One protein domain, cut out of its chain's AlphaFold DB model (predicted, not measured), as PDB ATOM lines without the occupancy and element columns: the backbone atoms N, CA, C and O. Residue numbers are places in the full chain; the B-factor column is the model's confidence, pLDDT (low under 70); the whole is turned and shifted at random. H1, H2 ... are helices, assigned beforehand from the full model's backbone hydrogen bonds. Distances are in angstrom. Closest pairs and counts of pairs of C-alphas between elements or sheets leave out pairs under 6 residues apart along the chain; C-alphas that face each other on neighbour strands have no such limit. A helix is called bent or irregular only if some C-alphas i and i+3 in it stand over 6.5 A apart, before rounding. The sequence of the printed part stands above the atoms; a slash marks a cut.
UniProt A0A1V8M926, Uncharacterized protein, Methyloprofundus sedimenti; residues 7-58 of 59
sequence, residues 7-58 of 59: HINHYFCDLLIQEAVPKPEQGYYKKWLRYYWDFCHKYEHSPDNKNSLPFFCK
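Overview. This is residues 7 to 58 of the 59 residues of an uncharacterized protein of Methyloprofundus sedimenti (UniProt A0A1V8M926). One long helix, H2, makes the longest axis; before it H1 folds back in a loose V with H2, and after it the short H3 is set crosswise near the last part of H2. The printed part has 52 residues with three named helices, in the order H1, H2, H3, and no named strand; the class is all helix. It is only just compact, close to loose, with a radius of gyration of the C-alphas of 11.8 A and spans of 31 by 22 by 15 A.

Along the chain. H2 is residues 23 to 42, 29.5 A from C-alpha 23 at (-39.868, -84.196, 15.426) to C-alpha 42 at (-13.849, -79.854, 2.306). H1 is residues 7 to 18, 16.3 A long, and begins with C-alpha 7 at (-27.589, -68.301, 12.745). H3 is residues 50 to 56, 10.6 A long, and ends with C-alpha 56 at (-23.081, -83.536, -2.783). H2 and H3 are neither bent nor irregular, but only just: C-alphas 24 and 27 are 6.4 A apart, and C-alphas 51 and 54 are 6.2 A apart.

Arrangement. H2 touches H3 with residues 36 to 40 alone. Their closest C-alphas, those of Tyr 36 and Phe 56, are 6.7 A apart, and their lines are about perpendicular, at 86 degrees. H1 and H2 are close but not clearly touching; their closest C-alphas, those of Leu 16 and Gln 26, are 6.7 A apart. They run opposite ways at a shallow tilt of 34 degrees, only just short of steep. H1 and H3 are apart. Every O i to N i+4 pair is within hydrogen-bond range in H1, against 14 of 16 in H2 and 1 of 3 in H3, where 3 of 4 O i to N i+3 pairs are within range.

Size, cuts and confidence. The two C-alphas farthest apart, those of Pro 22 and Glu 44, are 32.5 A apart. The printed part has no cut. The link from H1 to H2 is tight, with 4 residues, and that from H2 to H3 is short, with 7. The mean pLDDT of the printed part is 92.2, and no printed residue is under 70.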
ATOM      1  N   HIS A   7     -26.476 -68.868  13.508       94.75
ATOM      2  CA  HIS A   7     -27.589 -68.301  12.745       94.75
ATOM      3  C   HIS A   7     -28.097 -69.252  11.647       94.75
ATOM      4  O   HIS A   7     -29.305 -69.380  11.490       94.75
ATOM      5  N   ILE A   8     -27.209 -69.986  10.963       94.38
ATOM      6  CA  ILE A   8     -27.595 -71.001   9.965       94.38
ATOM      7  C   ILE A   8     -28.348 -72.151  10.633       94.38
ATOM      8  O   ILE A   8     -29.377 -72.597  10.136       94.38
ATOM      9  N   ASN A   9     -27.855 -72.622  11.781       94.38
ATOM     10  CA  ASN A   9     -28.500 -73.714  12.508       94.38
ATOM     11  C   ASN A   9     -29.889 -73.308  13.031       94.38
ATOM     12  O   ASN A   9     -30.839 -74.073  12.896       94.38
ATOM     13  N   HIS A  10     -30.017 -72.093  13.576       96.25
ATOM     14  CA  HIS A  10     -31.300 -71.548  14.026       96.25
ATOM     15  C   HIS A  10     -32.285 -71.444  12.859       96.25
ATOM     16  O   HIS A  10     -33.336 -72.072  12.909       96.25
ATOM     17  N   TYR A  11     -31.884 -70.781  11.769       96.31
ATOM     18  CA  TYR A  11     -32.706 -70.647  10.568       96.31
ATOM     19  C   TYR A  11     -33.178 -72.004  10.030       96.31
ATOM     20  O   TYR A  11     -34.346 -72.181   9.696       96.31
ATOM     21  N   PHE A  12     -32.288 -73.000   9.989       96.38
ATOM     22  CA  PHE A  12     -32.654 -74.335   9.529       96.38
ATOM     23  C   PHE A  12     -33.632 -75.035  10.481       96.38
ATOM     24  O   PHE A  12     -34.536 -75.728  10.026       96.38
ATOM     25  N   CYS A  13     -33.484 -74.860  11.798       96.38
ATOM     26  CA  CYS A  13     -34.450 -75.388  12.763       96.38
ATOM     27  C   CYS A  13     -35.833 -74.748  12.592       96.38
ATOM     28  O   CYS A  13     -36.823 -75.478  12.613       96.38
ATOM     29  N   ASP A  14     -35.896 -73.432  12.385       97.69
ATOM     30  CA  ASP A  14     -37.152 -72.712  12.158       97.69
ATOM     31  C   ASP A  14     -37.829 -73.183  10.870       97.69
ATOM     32  O   ASP A  14     -39.033 -73.436  10.859       97.69
ATOM     33  N   LEU A  15     -37.046 -73.413   9.811       97.62
ATOM     34  CA  LEU A  15     -37.546 -73.957   8.551       97.62
ATOM     35  C   LEU A  15     -38.173 -75.348   8.734       97.62
ATOM     36  O   LEU A  15     -39.253 -75.603   8.218       97.62
ATOM     37  N   LEU A  16     -37.549 -76.240   9.512       98.00
ATOM     38  CA  LEU A  16     -38.127 -77.562   9.794       98.00
ATOM     39  C   LEU A  16     -39.470 -77.474  10.534       98.00
ATOM     40  O   LEU A  16     -40.335 -78.327  10.336       98.00
ATOM     41  N   ILE A  17     -39.642 -76.467  11.395       97.38
ATOM     42  CA  ILE A  17     -40.909 -76.214  12.093       97.38
ATOM     43  C   ILE A  17     -41.948 -75.665  11.112       97.38
ATOM     44  O   ILE A  17     -43.079 -76.147  11.103       97.38
ATOM     45  N   GLN A  18     -41.563 -74.693  10.281       98.06
ATOM     46  CA  GLN A  18     -42.433 -74.075   9.280       98.06
ATOM     47  C   GLN A  18     -42.958 -75.099   8.263       98.06
ATOM     48  O   GLN A  18     -44.140 -75.083   7.935       98.06
ATOM     49  N   GLU A  19     -42.106 -76.024   7.824       97.62
ATOM     50  CA  GLU A  19     -42.453 -77.106   6.891       97.62
ATOM     51  C   GLU A  19     -43.158 -78.294   7.580       97.62
ATOM     52  O   GLU A  19     -43.352 -79.346   6.974       97.62
ATOM     53  N   ALA A  20     -43.527 -78.152   8.859       97.69
ATOM     54  CA  ALA A  20     -44.208 -79.169   9.660       97.69
ATOM     55  C   ALA A  20     -43.495 -80.538   9.686       97.69
ATOM     56  O   ALA A  20     -44.136 -81.583   9.824       97.69
ATOM     57  N   VAL A  21     -42.159 -80.549   9.606       97.44
ATOM     58  CA  VAL A  21     -41.368 -81.784   9.640       97.44
ATOM     59  C   VAL A  21     -41.543 -82.467  11.003       97.44
ATOM     60  O   VAL A  21     -41.258 -81.845  12.040       97.44
ATOM     61  N   PRO A  22     -41.950 -83.752  11.049       97.50
ATOM     62  CA  PRO A  22     -42.131 -84.477  12.301       97.50
ATOM     63  C   PRO A  22     -40.869 -84.455  13.169       97.50
ATOM     64  O   PRO A  22     -39.763 -84.683  12.681       97.50
ATOM     65  N   LYS A  23     -41.012 -84.238  14.486       93.88
ATOM     66  CA  LYS A  23     -39.868 -84.196  15.426       93.88
ATOM     67  C   LYS A  23     -38.894 -85.383  15.298       93.88
ATOM     68  O   LYS A  23     -37.690 -85.127  15.357       93.88
ATOM     69  N   PRO A  24     -39.351 -86.639  15.100       93.94
ATOM     70  CA  PRO A  24     -38.444 -87.768  14.884       93.94
ATOM     71  C   PRO A  24     -37.577 -87.615  13.628       93.94
ATOM     72  O   PRO A  24     -36.442 -88.084  13.602       93.94
ATOM     73  N   GLU A  25     -38.082 -86.928  12.601       95.88
ATOM     74  CA  GLU A  25     -37.402 -86.751  11.320       95.88
ATOM     75  C   GLU A  25     -36.426 -85.573  11.313       95.88
ATOM     76  O   GLU A  25     -35.397 -85.620  10.637       95.88
ATOM     77  N   GLN A  26     -36.683 -84.537  12.117       96.81
ATOM     78  CA  GLN A  26     -35.831 -83.343  12.199       96.81
ATOM     79  C   GLN A  26     -34.363 -83.674  12.515       96.81
ATOM     80  O   GLN A  26     -33.454 -82.986  12.046       96.81
ATOM     81  N   GLY A  27     -34.111 -84.740  13.284       95.38
ATOM     82  CA  GLY A  27     -32.758 -85.228  13.559       95.38
ATOM     83  C   GLY A  27     -32.006 -85.656  12.293       95.38
ATOM     84  O   GLY A  27     -30.829 -85.321  12.138       95.38
ATOM     85  N   TYR A  28     -32.684 -86.324  11.354       96.31
ATOM     86  CA  TYR A  28     -32.092 -86.736  10.078       96.31
ATOM     87  C   TYR A  28     -31.763 -85.529   9.198       96.31
ATOM     88  O   TYR A  28     -30.661 -85.454   8.659       96.31
ATOM     89  N   TYR A  29     -32.653 -84.541   9.115       96.69
ATOM     90  CA  TYR A  29     -32.388 -83.319   8.350       96.69
ATOM     91  C   TYR A  29     -31.196 -82.530   8.907       96.69
ATOM     92  O   TYR A  29     -30.332 -82.093   8.149       96.69
ATOM     93  N   LYS A  30     -31.078 -82.403  10.235       95.56
ATOM     94  CA  LYS A  30     -29.922 -81.740  10.870       95.56
ATOM     95  C   LYS A  30     -28.611 -82.486  10.610       95.56
ATOM     96  O   LYS A  30     -27.566 -81.857  10.437       95.56
ATOM     97  N   LYS A  31     -28.658 -83.821  10.549       95.25
ATOM     98  CA  LYS A  31     -27.514 -84.655  10.155       95.25
ATOM     99  C   LYS A  31     -27.100 -84.376   8.707       95.25
ATOM    100  O   LYS A  31     -25.914 -84.197   8.445       95.25
ATOM    101  N   TRP A  32     -28.059 -84.258   7.792       95.62
ATOM    102  CA  TRP A  32     -27.782 -83.910   6.398       95.62
ATOM    103  C   TRP A  32     -27.239 -82.488   6.228       95.62
ATOM    104  O   TRP A  32     -26.266 -82.314   5.499       95.62
ATOM    105  N   LEU A  33     -27.760 -81.501   6.970       95.50
ATOM    106  CA  LEU A  33     -27.185 -80.149   7.011       95.50
ATOM    107  C   LEU A  33     -25.703 -80.192   7.401       95.50
ATOM    108  O   LEU A  33     -24.876 -79.523   6.786       95.50
ATOM    109  N   ARG A  34     -25.352 -80.998   8.411       95.19
ATOM    110  CA  ARG A  34     -23.962 -81.174   8.833       95.19
ATOM    111  C   ARG A  34     -23.085 -81.740   7.724       95.19
ATOM    112  O   ARG A  34     -22.005 -81.209   7.486       95.19
ATOM    113  N   TYR A  35     -23.537 -82.803   7.073       94.62
ATOM    114  CA  TYR A  35     -22.767 -83.453   6.017       94.62
ATOM    115  C   TYR A  35     -22.577 -82.553   4.805       94.62
ATOM    116  O   TYR A  35     -21.463 -82.466   4.294       94.62
ATOM    117  N   TYR A  36     -23.616 -81.823   4.404       94.38
ATOM    118  CA  TYR A  36     -23.513 -80.831   3.343       94.38
ATOM    119  C   TYR A  36     -22.552 -79.694   3.720       94.38
ATOM    120  O   TYR A  36     -21.685 -79.333   2.931       94.38
ATOM    121  N   TRP A  37     -22.625 -79.187   4.957       94.62
ATOM    122  CA  TRP A  37     -21.709 -78.149   5.435       94.62
ATOM    123  C   TRP A  37     -20.247 -78.602   5.390       94.62
ATOM    124  O   TRP A  37     -19.390 -77.890   4.865       94.62
ATOM    125  N   ASP A  38     -19.961 -79.795   5.916       93.81
ATOM    126  CA  ASP A  38     -18.614 -80.365   5.899       93.81
ATOM    127  C   ASP A  38     -18.134 -80.639   4.465       93.81
ATOM    128  O   ASP A  38     -16.967 -80.393   4.162       93.81
ATOM    129  N   PHE A  39     -19.022 -81.090   3.573       93.62
ATOM    130  CA  PHE A  39     -18.734 -81.274   2.150       93.62
ATOM    131  C   PHE A  39     -18.337 -79.955   1.481       93.62
ATOM    132  O   PHE A  39     -17.267 -79.882   0.881       93.62
ATOM    133  N   CYS A  40     -19.145 -78.901   1.631       92.38
ATOM    134  CA  CYS A  40     -18.867 -77.609   1.008       92.38
ATOM    135  C   CYS A  40     -17.481 -77.080   1.392       92.38
ATOM    136  O   CYS A  40     -16.700 -76.699   0.529       92.38
ATOM    137  N   HIS A  41     -17.130 -77.149   2.676       90.31
ATOM    138  CA  HIS A  41     -15.839 -76.661   3.158       90.31
ATOM    139  C   HIS A  41     -14.668 -77.577   2.783       90.31
ATOM    140  O   HIS A  41     -13.564 -77.091   2.560       90.31
ATOM    141  N   LYS A  42     -14.888 -78.895   2.704       91.31
ATOM    142  CA  LYS A  42     -13.849 -79.854   2.306       91.31
ATOM    143  C   LYS A  42     -13.471 -79.728   0.827       91.31
ATOM    144  O   LYS A  42     -12.315 -79.953   0.492       91.31
ATOM    145  N   TYR A  43     -14.435 -79.411  -0.035       88.94
ATOM    146  CA  TYR A  43     -14.253 -79.351  -1.490       88.94
ATOM    147  C   TYR A  43     -14.295 -77.918  -2.043       88.94
ATOM    148  O   TYR A  43     -14.491 -77.728  -3.239       88.94
ATOM    149  N   GLU A  44     -14.125 -76.916  -1.171       84.69
ATOM    150  CA  GLU A  44     -14.077 -75.487  -1.524       84.69
ATOM    151  C   GLU A  44     -15.308 -74.995  -2.312       84.69
ATOM    152  O   GLU A  44     -15.257 -74.039  -3.086       84.69
ATOM    153  N   HIS A  45     -16.461 -75.627  -2.092       86.38
ATOM    154  CA  HIS A  45     -17.730 -75.135  -2.602       86.38
ATOM    155  C   HIS A  45     -18.306 -74.082  -1.653       86.38
ATOM    156  O   HIS A  45     -18.356 -74.273  -0.438       86.38
ATOM    157  N   SER A  46     -18.833 -72.991  -2.212       84.81
ATOM    158  CA  SER A  46     -19.648 -72.055  -1.435       84.81
ATOM    159  C   SER A  46     -20.938 -72.758  -0.965       84.81
ATOM    160  O   SER A  46     -21.672 -73.270  -1.816       84.81
ATOM    161  N   PRO A  47     -21.245 -72.771   0.348       80.75
ATOM    162  CA  PRO A  47     -22.495 -73.328   0.878       80.75
ATOM    163  C   PRO A  47     -23.751 -72.651   0.311       80.75
ATOM    164  O   PRO A  47     -24.796 -73.290   0.190       80.75
ATOM    165  N   ASP A  48     -23.625 -71.378  -0.071       82.31
ATOM    166  CA  ASP A  48     -24.684 -70.547  -0.657       82.31
ATOM    167  C   ASP A  48     -24.903 -70.835  -2.151       82.31
ATOM    168  O   ASP A  48     -25.926 -70.466  -2.736       82.31
ATOM    169  N   ASN A  49     -23.954 -71.520  -2.794       84.06
ATOM    170  CA  ASN A  49     -24.061 -71.882  -4.194       84.06
ATOM    171  C   ASN A  49     -24.915 -73.144  -4.355       84.06
ATOM    172  O   ASN A  49     -24.448 -74.263  -4.133       84.06
ATOM    173  N   LYS A  50     -26.148 -72.968  -4.845       79.88
ATOM    174  CA  LYS A  50     -27.077 -74.066  -5.172       79.88
ATOM    175  C   LYS A  50     -26.484 -75.106  -6.130       79.88
ATOM    176  O   LYS A  50     -26.884 -76.266  -6.080       79.88
ATOM    177  N   ASN A  51     -25.504 -74.729  -6.954       84.50
ATOM    178  CA  ASN A  51     -24.828 -75.658  -7.860       84.50
ATOM    179  C   ASN A  51     -23.902 -76.644  -7.134       84.50
ATOM    180  O   ASN A  51     -23.460 -77.595  -7.765       84.50
ATOM    181  N   SER A  52     -23.617 -76.460  -5.839       86.19
ATOM    182  CA  SER A  52     -22.827 -77.414  -5.047       86.19
ATOM    183  C   SER A  52     -23.635 -78.642  -4.598       86.19
ATOM    184  O   SER A  52     -23.076 -79.729  -4.441       86.19
ATOM    185  N   LEU A  53     -24.963 -78.518  -4.480       85.94
ATOM    186  CA  LEU A  53     -25.843 -79.601  -4.031       85.94
ATOM    187  C   LEU A  53     -25.841 -80.823  -4.974       85.94
ATOM    188  O   LEU A  53     -25.732 -81.943  -4.478       85.94
ATOM    189  N   PRO A  54     -25.867 -80.674  -6.315       88.81
ATOM    190  CA  PRO A  54     -25.687 -81.813  -7.212       88.81
ATOM    191  C   PRO A  54     -24.359 -82.560  -7.031       88.81
ATOM    192  O   PRO A  54     -24.322 -83.760  -7.279       88.81
ATOM    193  N   PHE A  55     -23.275 -81.892  -6.617       86.50
ATOM    194  CA  PHE A  55     -22.007 -82.575  -6.326       86.50
ATOM    195  C   PHE A  55     -22.088 -83.354  -5.014       86.50
ATOM    196  O   PHE A  55     -21.546 -84.451  -4.923       86.50
ATOM    197  N   PHE A  56     -22.815 -82.828  -4.029       88.62
ATOM    198  CA  PHE A  56     -23.081 -83.536  -2.783       88.62
ATOM    199  C   PHE A  56     -23.891 -84.821  -3.015       88.62
ATOM    200  O   PHE A  56     -23.490 -85.877  -2.544       88.62
ATOM    201  N   CYS A  57     -24.971 -84.760  -3.801       86.25
ATOM    202  CA  CYS A  57     -25.865 -85.903  -4.042       86.25
ATOM    203  C   CYS A  57     -25.303 -86.985  -4.988       86.25
ATOM    204  O   CYS A  57     -25.952 -88.009  -5.183       86.25
ATOM    205  N   LYS A  58     -24.155 -86.742  -5.631       79.44
ATOM    206  CA  LYS A  58     -23.480 -87.706  -6.521       79.44
ATOM    207  C   LYS A  58     -22.439 -88.577  -5.804       79.44
ATOM    208  O   LYS A  58     -21.926 -89.499  -6.434       79.44
TER     209      LYS A  58